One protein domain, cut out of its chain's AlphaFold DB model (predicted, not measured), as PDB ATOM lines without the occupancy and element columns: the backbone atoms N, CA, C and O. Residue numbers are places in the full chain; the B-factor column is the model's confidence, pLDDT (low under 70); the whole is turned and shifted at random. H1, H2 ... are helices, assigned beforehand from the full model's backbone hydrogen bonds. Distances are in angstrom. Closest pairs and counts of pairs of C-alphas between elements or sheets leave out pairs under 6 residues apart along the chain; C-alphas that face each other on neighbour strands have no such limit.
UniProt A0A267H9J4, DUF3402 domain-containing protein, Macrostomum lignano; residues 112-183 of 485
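Overview. This is residues 112 to 183 of the 485 residues of the protein "DUF3402 domain-containing protein" of Macrostomum lignano (UniProt A0A267H9J4). H1, the longest helix, lies side by side with H3, which runs back the opposite way, while H2 folds in a steep turn over the later part of H1 and a long loop, residues 134 to 145, leads from H2 round to H3; together these make a loose head. A second, smaller part, H4 with the short H5 at its far end, lies well away from H1 and H2 and joins the head through the extended residues 158 to 162. The printed part has 72 residues with five named helices, H1 H2 H3 H4 H5 along the chain, and no named strand; its class is all helix. The whole is loose, with a radius of gyration of the C-alphas of 14.9 A, and flat in outline, spanning 45 by 28 by 14 A.

Arrangement. H1, residues 112 to 126, touches H2, residues 128 to 133, with its residues 119 to 123 alone; the closest C-alphas are those of Arg 122 and Ala 131, 5.0 A apart. Their lines stand at a steep tilt of 53 degrees, and they run opposite ways. H1 and H3, residues 146 to 157, only just touch, with 3 pairs of C-alphas within 8 A, through residue 114 of H1 and residues 152 to 156 of H3. Their closest C-alphas are those of Leu 114 and Leu 155, 6.7 A apart, and they run opposite ways at a shallow tilt of 10 degrees. H2 and H3 are apart. H4, residues 163 to 176, is apart from H1, H2 and H3. H4 and H5, residues 178 to 182, touch only at the corner by their link, with residues 173 to 175 of H4 alone; the C-alphas of Ile 174 and Lys 181 are closest, 5.3 A apart. In H1, H2, H3, H4 and H5 every O i to N i+4 pair is within hydrogen-bond range.

Along the chain. H1 has 15 residues and begins at C-alpha 112, (141.378, 300.217, 300.717); its first and last C-alphas are 20.0 A apart. H3 measures 16.7 A and begins at C-alpha 146, (124.082, 309.239, 290.634). H4 measures 20.0 A from C-alpha 163 to C-alpha 176. H2 has 6 residues, and H5, with 5, ends at C-alpha 182, (144.430, 276.884, 308.327).

Size, cuts and confidence. The two C-alphas farthest apart are those of Pro 147 and Arg 183, at 45.5 A. The printed part has no cut. The link from H2 to H3 is long, with 12 residues; the links H1 to H2, H3 to H4 and H4 to H5 are tight. Residues 175 to 180, of which 178 to 180 belong to H5, stand free. The mean pLDDT of the printed part is 86.3, and residues 182 to 183 are under 70.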
ATOM      1  N   ARG A 112     141.442 299.349 299.531       86.44
ATOM      2  CA  ARG A 112     141.378 300.217 300.717       86.44
ATOM      3  C   ARG A 112     141.005 301.656 300.372       86.44
ATOM      4  O   ARG A 112     140.254 302.271 301.115       86.44
ATOM      5  N   GLU A 113     141.520 302.182 299.259       87.81
ATOM      6  CA  GLU A 113     141.173 303.526 298.768       87.81
ATOM      7  C   GLU A 113     139.690 303.584 298.364       87.81
ATOM      8  O   GLU A 113     138.993 304.517 298.753       87.81
ATOM      9  N   LEU A 114     139.176 302.554 297.678       90.06
ATOM     10  CA  LEU A 114     137.750 302.452 297.342       90.06
ATOM     11  C   LEU A 114     136.860 302.365 298.594       90.06
ATOM     12  O   LEU A 114     135.850 303.058 298.682       90.06
ATOM     13  N   GLN A 115     137.243 301.543 299.573       89.44
ATOM     14  CA  GLN A 115     136.514 301.423 300.839       89.44
ATOM     15  C   GLN A 115     136.518 302.736 301.629       89.44
ATOM     16  O   GLN A 115     135.482 303.121 302.161       89.44
ATOM     17  N   ALA A 116     137.653 303.439 301.679       88.50
ATOM     18  CA  ALA A 116     137.753 304.734 302.347       88.50
ATOM     19  C   ALA A 116     136.878 305.795 301.664       88.50
ATOM     20  O   ALA A 116     136.168 306.528 302.349       88.50
ATOM     21  N   TYR A 117     136.873 305.832 300.327       89.44
ATOM     22  CA  TYR A 117     136.003 306.721 299.559       89.44
ATOM     23  C   TYR A 117     134.521 306.453 299.849       89.44
ATOM     24  O   TYR A 117     133.781 307.369 300.201       89.44
ATOM     25  N   LEU A 118     134.090 305.189 299.774       89.69
ATOM     26  CA  LEU A 118     132.710 304.805 300.073       89.69
ATOM     27  C   LEU A 118     132.326 305.106 301.521       89.69
ATOM     28  O   LEU A 118     131.220 305.581 301.755       89.69
ATOM     29  N   HIS A 119     133.223 304.872 302.481       88.69
ATOM     30  CA  HIS A 119     132.982 305.221 303.878       88.69
ATOM     31  C   HIS A 119     132.739 306.725 304.034       88.69
ATOM     32  O   HIS A 119     131.724 307.113 304.598       88.69
ATOM     33  N   GLN A 120     133.618 307.565 303.480       89.06
ATOM     34  CA  GLN A 120     133.496 309.024 303.556       89.06
ATOM     35  C   GLN A 120     132.198 309.528 302.912       89.06
ATOM     36  O   GLN A 120     131.530 310.420 303.431       89.06
ATOM     37  N   VAL A 121     131.823 308.951 301.771       89.00
ATOM     38  CA  VAL A 121     130.604 309.332 301.059       89.00
ATOM     39  C   VAL A 121     129.354 308.861 301.809       89.00
ATOM     40  O   VAL A 121     128.427 309.645 301.995       89.00
ATOM     41  N   ARG A 122     129.325 307.621 302.308       91.00
ATOM     42  CA  ARG A 122     128.209 307.119 303.127       91.00
ATOM     43  C   ARG A 122     128.067 307.905 304.424       91.00
ATOM     44  O   ARG A 122     126.953 308.220 304.807       91.00
ATOM     45  N   GLU A 123     129.168 308.275 305.063       89.12
ATOM     46  CA  GLU A 123     129.148 309.106 306.266       89.12
ATOM     47  C   GLU A 123     128.527 310.478 305.979       89.12
ATOM     48  O   GLU A 123     127.671 310.932 306.734       89.12
ATOM     49  N   LYS A 124     128.877 311.089 304.840       89.38
ATOM     50  CA  LYS A 124     128.342 312.387 304.417       89.38
ATOM     51  C   LYS A 124     126.849 312.358 304.068       89.38
ATOM     52  O   LYS A 124     126.153 313.317 304.378       89.38
ATOM     53  N   PHE A 125     126.371 311.314 303.387       88.38
ATOM     54  CA  PHE A 125     124.999 311.270 302.848       88.38
ATOM     55  C   PHE A 125     124.014 310.433 303.675       88.38
ATOM     56  O   PHE A 125     122.826 310.734 303.680       88.38
ATOM     57  N   LEU A 126     124.483 309.390 304.362       87.31
ATOM     58  CA  LEU A 126     123.660 308.434 305.119       87.31
ATOM     59  C   LEU A 126     123.927 308.490 306.635       87.31
ATOM     60  O   LEU A 126     123.250 307.814 307.410       87.31
ATOM     61  N   GLY A 127     124.918 309.275 307.067       86.19
ATOM     62  CA  GLY A 127     125.334 309.396 308.461       86.19
ATOM     63  C   GLY A 127     126.274 308.279 308.936       86.19
ATOM     64  O   GLY A 127     126.405 307.210 308.332       86.19
ATOM     65  N   ALA A 128     126.938 308.523 310.069       82.38
ATOM     66  CA  ALA A 128     127.998 307.658 310.599       82.38
ATOM     67  C   ALA A 128     127.536 306.221 310.912       82.38
ATOM     68  O   ALA A 128     128.278 305.266 310.688       82.38
ATOM     69  N   ARG A 129     126.293 306.040 311.382       79.19
ATOM     70  CA  ARG A 129     125.750 304.712 311.730       79.19
ATOM     71  C   ARG A 129     125.593 303.813 310.501       79.19
ATOM     72  O   ARG A 129     125.942 302.637 310.562       79.19
ATOM     73  N   ALA A 130     125.116 304.366 309.386       77.06
ATOM     74  CA  ALA A 130     124.988 303.636 308.126       77.06
ATOM     75  C   ALA A 130     126.363 303.336 307.505       77.06
ATOM     76  O   ALA A 130     126.589 302.234 307.003       77.06
ATOM     77  N   ALA A 131     127.308 304.279 307.593       78.50
ATOM     78  CA  ALA A 131     128.679 304.077 307.125       78.50
ATOM     79  C   ALA A 131     129.404 302.954 307.889       78.50
ATOM     80  O   ALA A 131     130.045 302.105 307.268       78.50
ATOM     81  N   ALA A 132     129.249 302.911 309.217       77.06
ATOM     82  CA  ALA A 132     129.822 301.870 310.066       77.06
ATOM     83  C   ALA A 132     129.177 300.493 309.828       77.06
ATOM     84  O   ALA A 132     129.885 299.490 309.767       77.06
ATOM     85  N   ALA A 133     127.853 300.434 309.642       75.75
ATOM     86  CA  ALA A 133     127.148 299.185 309.342       75.75
ATOM     87  C   ALA A 133     127.560 298.591 307.982       75.75
ATOM     88  O   ALA A 133     127.678 297.377 307.845       75.75
ATOM     89  N   ALA A 134     127.841 299.445 306.995       75.62
ATOM     90  CA  ALA A 134     128.311 299.044 305.670       75.62
ATOM     91  C   ALA A 134     129.850 298.936 305.575       75.62
ATOM     92  O   ALA A 134     130.420 298.987 304.477       75.62
ATOM     93  N   ALA A 135     130.559 298.822 306.704       72.50
ATOM     94  CA  ALA A 135     132.012 298.716 306.717       72.50
ATOM     95  C   ALA A 135     132.478 297.442 305.988       72.50
ATOM     96  O   ALA A 135     132.207 296.319 306.402       72.50
ATOM     97  N   GLY A 136     133.215 297.630 304.891       72.31
ATOM     98  CA  GLY A 136     133.722 296.539 304.054       72.31
ATOM     99  C   GLY A 136     132.841 296.181 302.855       72.31
ATOM    100  O   GLY A 136     133.325 295.480 301.968       72.31
ATOM    101  N   ASP A 137     131.620 296.716 302.772       82.38
ATOM    102  CA  ASP A 137     130.742 296.569 301.611       82.38
ATOM    103  C   ASP A 137     131.152 297.543 300.497       82.38
ATOM    104  O   ASP A 137     131.097 298.764 300.671       82.38
ATOM    105  N   THR A 138     131.560 297.008 299.346       81.69
ATOM    106  CA  THR A 138     131.955 297.784 298.161       81.69
ATOM    107  C   THR A 138     130.904 297.808 297.053       81.69
ATOM    108  O   THR A 138     131.125 298.451 296.024       81.69
ATOM    109  N   ASP A 139     129.784 297.107 297.228       83.00
ATOM    110  CA  ASP A 139     128.812 296.850 296.166       83.00
ATOM    111  C   ASP A 139     127.475 297.550 296.396       83.00
ATOM    112  O   ASP A 139     126.886 298.024 295.424       83.00
ATOM    113  N   SER A 140     127.038 297.729 297.645       85.31
ATOM    114  CA  SER A 140     125.812 298.484 297.917       85.31
ATOM    115  C   SER A 140     126.001 299.989 297.705       85.31
ATOM    116  O   SER A 140     126.808 300.640 298.377       85.31
ATOM    117  N   LEU A 141     125.223 300.558 296.783       85.62
ATOM    118  CA  LEU A 141     125.189 301.995 296.478       85.62
ATOM    119  C   LEU A 141     123.814 302.626 296.745       85.62
ATOM    120  O   LEU A 141     123.534 303.738 296.286       85.62
ATOM    121  N   ALA A 142     122.952 301.914 297.476       82.00
ATOM    122  CA  ALA A 142     121.620 302.385 297.826       82.00
ATOM    123  C   ALA A 142     121.699 303.684 298.649       82.00
ATOM    124  O   ALA A 142     122.517 303.808 299.560       82.00
ATOM    125  N   GLY A 143     120.861 304.664 298.302       83.19
ATOM    126  CA  GLY A 143     120.810 305.968 298.972       83.19
ATOM    127  C   GLY A 143     121.906 306.965 298.568       83.19
ATOM    128  O   GLY A 143     121.927 308.075 299.093       83.19
ATOM    129  N   LEU A 144     122.799 306.615 297.632       90.06
ATOM    130  CA  LEU A 144     123.828 307.532 297.128       90.06
ATOM    131  C   LEU A 144     123.400 308.213 295.807       90.06
ATOM    132  O   LEU A 144     122.802 307.555 294.955       90.06
ATOM    133  N   PRO A 145     123.723 309.506 295.602       92.00
ATOM    134  CA  PRO A 145     123.488 310.215 294.341       92.00
ATOM    135  C   PRO A 145     124.156 309.578 293.109       92.00
ATOM    136  O   PRO A 145     125.256 309.034 293.202       92.00
ATOM    137  N   ARG A 146     123.558 309.758 291.919       89.44
ATOM    138  CA  ARG A 146     124.082 309.239 290.634       89.44
ATOM    139  C   ARG A 146     125.554 309.594 290.339       89.44
ATOM    140  O   ARG A 146     126.283 308.688 289.943       89.44
ATOM    141  N   PRO A 147     126.056 310.820 290.606       92.94
ATOM    142  CA  PRO A 147     127.475 311.134 290.383       92.94
ATOM    143  C   PRO A 147     128.441 310.255 291.192       92.94
ATOM    144  O   PRO A 147     129.574 310.012 290.784       92.94
ATOM    145  N   ILE A 148     127.999 309.751 292.350       91.00
ATOM    146  CA  ILE A 148     128.787 308.822 293.166       91.00
ATOM    147  C   ILE A 148     128.757 307.413 292.572       91.00
ATOM    148  O   ILE A 148     129.732 306.676 292.679       91.00
ATOM    149  N   HIS A 149     127.663 307.014 291.927       91.69
ATOM    150  CA  HIS A 149     127.627 305.737 291.210       91.69
ATOM    151  C   HIS A 149     128.629 305.740 290.059       91.69
ATOM    152  O   HIS A 149     129.391 304.785 289.910       91.69
ATOM    153  N   GLU A 150     128.690 306.843 289.313       91.94
ATOM    154  CA  GLU A 150     129.677 307.046 288.251       91.94
ATOM    155  C   GLU A 150     131.108 307.027 288.798       91.94
ATOM    156  O   GLU A 150     131.962 306.306 288.277       91.94
ATOM    157  N   SER A 151     131.380 307.747 289.892       90.75
ATOM    158  CA  SER A 151     132.716 307.758 290.493       90.75
ATOM    159  C   SER A 151     133.138 306.365 290.972       90.75
ATOM    160  O   SER A 151     134.259 305.933 290.702       90.75
ATOM    161  N   VAL A 152     132.239 305.610 291.612       91.38
ATOM    162  CA  VAL A 152     132.501 304.232 292.046       91.38
ATOM    163  C   VAL A 152     132.735 303.315 290.850       91.38
ATOM    164  O   VAL A 152     133.650 302.492 290.902       91.38
ATOM    165  N   ALA A 153     131.975 303.465 289.764       92.12
ATOM    166  CA  ALA A 153     132.192 302.707 288.535       92.12
ATOM    167  C   ALA A 153     133.598 302.964 287.960       92.12
ATOM    168  O   ALA A 153     134.323 302.014 287.652       92.12
ATOM    169  N   VAL A 154     134.039 304.228 287.918       91.44
ATOM    170  CA  VAL A 154     135.394 304.604 287.477       91.44
ATOM    171  C   VAL A 154     136.474 304.038 288.405       91.44
ATOM    172  O   VAL A 154     137.496 303.531 287.927       91.44
ATOM    173  N   LEU A 155     136.269 304.084 289.726       90.62
ATOM    174  CA  LEU A 155     137.206 303.521 290.702       90.62
ATOM    175  C   LEU A 155     137.307 301.994 290.580       90.62
ATOM    176  O   LEU A 155     138.416 301.457 290.633       90.62
ATOM    177  N   LYS A 156     136.180 301.296 290.372       91.19
ATOM    178  CA  LYS A 156     136.142 299.843 290.135       91.19
ATOM    179  C   LYS A 156     136.849 299.466 288.830       91.19
ATOM    180  O   LYS A 156     137.607 298.500 288.824       91.19
ATOM    181  N   ALA A 157     136.694 300.256 287.766       90.62
ATOM    182  CA  ALA A 157     137.390 300.034 286.493       90.62
ATOM    183  C   ALA A 157     138.927 300.126 286.620       90.62
ATOM    184  O   ALA A 157     139.653 299.433 285.910       90.62
ATOM    185  N   HIS A 158     139.431 300.942 287.552       90.69
ATOM    186  CA  HIS A 158     140.866 301.119 287.818       90.69
ATOM    187  C   HIS A 158     141.365 300.348 289.051       90.69
ATOM    188  O   HIS A 158     142.460 300.626 289.567       90.69
ATOM    189  N   LEU A 159     140.577 299.386 289.540       90.50
ATOM    190  CA  LEU A 159     140.919 298.591 290.707       90.50
ATOM    191  C   LEU A 159     142.120 297.689 290.402       90.50
ATOM    192  O   LEU A 159     142.111 296.865 289.490       90.50
ATOM    193  N   TYR A 160     143.170 297.826 291.203       90.19
ATOM    194  CA  TYR A 160     144.361 296.995 291.124       90.19
ATOM    195  C   TYR A 160     144.532 296.221 292.422       90.19
ATOM    196  O   TYR A 160     144.848 296.803 293.460       90.19
ATOM    197  N   ILE A 161     144.384 294.901 292.335       87.94
ATOM    198  CA  ILE A 161     144.606 293.992 293.458       87.94
ATOM    199  C   ILE A 161     146.069 293.568 293.441       87.94
ATOM    200  O   ILE A 161     146.554 292.914 292.515       87.94
ATOM    201  N   SER A 162     146.806 293.972 294.468       90.38
ATOM    202  CA  SER A 162     148.198 293.565 294.618       90.38
ATOM    203  C   SER A 162     148.314 292.159 295.211       90.38
ATOM    204  O   SER A 162     147.507 291.759 296.047       90.38
ATOM    205  N   LEU A 163     149.386 291.433 294.866       91.12
ATOM    206  CA  LEU A 163     149.717 290.151 295.510       91.12
ATOM    207  C   LEU A 163     149.752 290.273 297.042       91.12
ATOM    208  O   LEU A 163     149.295 289.383 297.744       91.12
ATOM    209  N   ALA A 164     150.255 291.402 297.550       91.00
ATOM    210  CA  ALA A 164     150.304 291.682 298.977       91.00
ATOM    211  C   ALA A 164     148.903 291.744 299.606       91.00
ATOM    212  O   ALA A 164     148.696 291.156 300.657       91.00
ATOM    213  N   GLU A 165     147.937 292.413 298.971       90.62
ATOM    214  CA  GLU A 165     146.550 292.447 299.461       90.62
ATOM    215  C   GLU A 165     145.897 291.069 299.402       90.62
ATOM    216  O   GLU A 165     145.196 290.688 300.333       90.62
ATOM    217  N   LEU A 166     146.171 290.301 298.348       91.62
ATOM    218  CA  LEU A 166     145.648 288.948 298.201       91.62
ATOM    219  C   LEU A 166     146.198 288.004 299.282       91.62
ATOM    220  O   LEU A 166     145.442 287.233 299.866       91.62
ATOM    221  N   GLN A 167     147.491 288.106 299.594       92.88
ATOM    222  CA  GLN A 167     148.125 287.370 300.690       92.88
ATOM    223  C   GLN A 167     147.577 287.805 302.055       92.88
ATOM    224  O   GLN A 167     147.155 286.956 302.828       92.88
ATOM    225  N   MET A 168     147.484 289.112 302.329       91.81
ATOM    226  CA  MET A 168     146.895 289.612 303.581       91.81
ATOM    227  C   MET A 168     145.443 289.147 303.761       91.81
ATOM    228  O   MET A 168     145.076 288.716 304.846       91.81
ATOM    229  N   LYS A 169     144.631 289.171 302.697       90.44
ATOM    230  CA  LYS A 169     143.237 288.714 302.748       90.44
ATOM    231  C   LYS A 169     143.137 287.220 303.059       90.44
ATOM    232  O   LYS A 169     142.301 286.831 303.867       90.44
ATOM    233  N   ARG A 170     143.998 286.387 302.462       90.25
ATOM    234  CA  ARG A 170     144.074 284.951 302.794       90.25
ATOM    235  C   ARG A 170     144.407 284.736 304.266       90.25
ATOM    236  O   ARG A 170     143.772 283.918 304.918       90.25
ATOM    237  N   GLU A 171     145.351 285.502 304.797       90.88
ATOM    238  CA  GLU A 171     145.723 285.446 306.211       90.88
ATOM    239  C   GLU A 171     144.586 285.879 307.141       90.88
ATOM    240  O   GLU A 171     144.340 285.231 308.159       90.88
ATOM    241  N   ASP A 172     143.845 286.923 306.769       89.69
ATOM    242  CA  ASP A 172     142.658 287.359 307.505       89.69
ATOM    243  C   ASP A 172     141.554 286.286 307.476       89.69
ATOM    244  O   ASP A 172     140.883 286.056 308.480       89.69
ATOM    245  N   GLU A 173     141.372 285.589 306.351       90.00
ATOM    246  CA  GLU A 173     140.429 284.473 306.232       90.00
ATOM    247  C   GLU A 173     140.849 283.254 307.063       90.00
ATOM    248  O   GLU A 173     139.993 282.632 307.693       90.00
ATOM    249  N   ILE A 174     142.144 282.925 307.102       89.06
ATOM    250  CA  ILE A 174     142.680 281.856 307.958       89.06
ATOM    251  C   ILE A 174     142.490 282.218 309.433       89.06
ATOM    252  O   ILE A 174     142.097 281.365 310.223       89.06
ATOM    253  N   ALA A 175     142.712 283.480 309.804       87.06
ATOM    254  CA  ALA A 175     142.487 283.949 311.166       87.06
ATOM    255  C   ALA A 175     141.005 283.883 311.580       87.06
ATOM    256  O   ALA A 175     140.721 283.622 312.745       87.06
ATOM    257  N   ARG A 176     140.066 284.101 310.645       88.12
ATOM    258  CA  ARG A 176     138.618 283.965 310.897       88.12
ATOM    259  C   ARG A 176     138.159 282.509 310.967       88.12
ATOM    260  O   ARG A 176     137.296 282.192 311.776       88.12
ATOM    261  N   TYR A 177     138.720 281.639 310.129       87.38
ATOM    262  CA  TYR A 177     138.304 280.237 309.998       87.38
ATOM    263  C   TYR A 177     139.499 279.276 310.135       87.38
ATOM    264  O   TYR A 177     139.862 278.590 309.168       87.38
ATOM    265  N   PRO A 178     140.125 279.198 311.325       82.31
ATOM    266  CA  PRO A 178     141.382 278.473 311.514       82.31
ATOM    267  C   PRO A 178     141.251 276.969 311.246       82.31
ATOM    268  O   PRO A 178     142.144 276.377 310.642       82.31
ATOM    269  N   MET A 179     140.123 276.358 311.623       77.31
ATOM    270  CA  MET A 179     139.911 274.914 311.471       77.31
ATOM    271  C   MET A 179     139.724 274.483 310.012       77.31
ATOM    272  O   MET A 179     140.206 273.423 309.621       77.31
ATOM    273  N   THR A 180     139.066 275.307 309.195       79.69
ATOM    274  CA  THR A 180     138.737 274.964 307.802       79.69
ATOM    275  C   THR A 180     139.842 275.376 306.834       79.69
ATOM    276  O   THR A 180     140.221 274.600 305.963       79.69
ATOM    277  N   LYS A 181     140.375 276.597 306.975       74.56
ATOM    278  CA  LYS A 181     141.351 277.155 306.024       74.56
ATOM    279  C   LYS A 181     142.802 276.979 306.475       74.56
ATOM    280  O   LYS A 181     143.672 276.820 305.624       74.56
ATOM    281  N   GLY A 182     143.068 276.944 307.782       67.12
ATOM    282  CA  GLY A 182     144.430 276.884 308.327       67.12
ATOM    283  C   GLY A 182     145.168 275.569 308.056       67.12
ATOM    284  O   GLY A 182     146.330 275.601 307.670       67.12
ATOM    285  N   ARG A 183     144.504 274.410 308.191       61.56
ATOM    286  CA  ARG A 183     145.141 273.088 307.968       61.56
ATOM    287  C   ARG A 183     145.396 272.750 306.496       61.56
ATOM    288  O   ARG A 183     146.197 271.874 306.201       61.56
TER     289      ARG A 183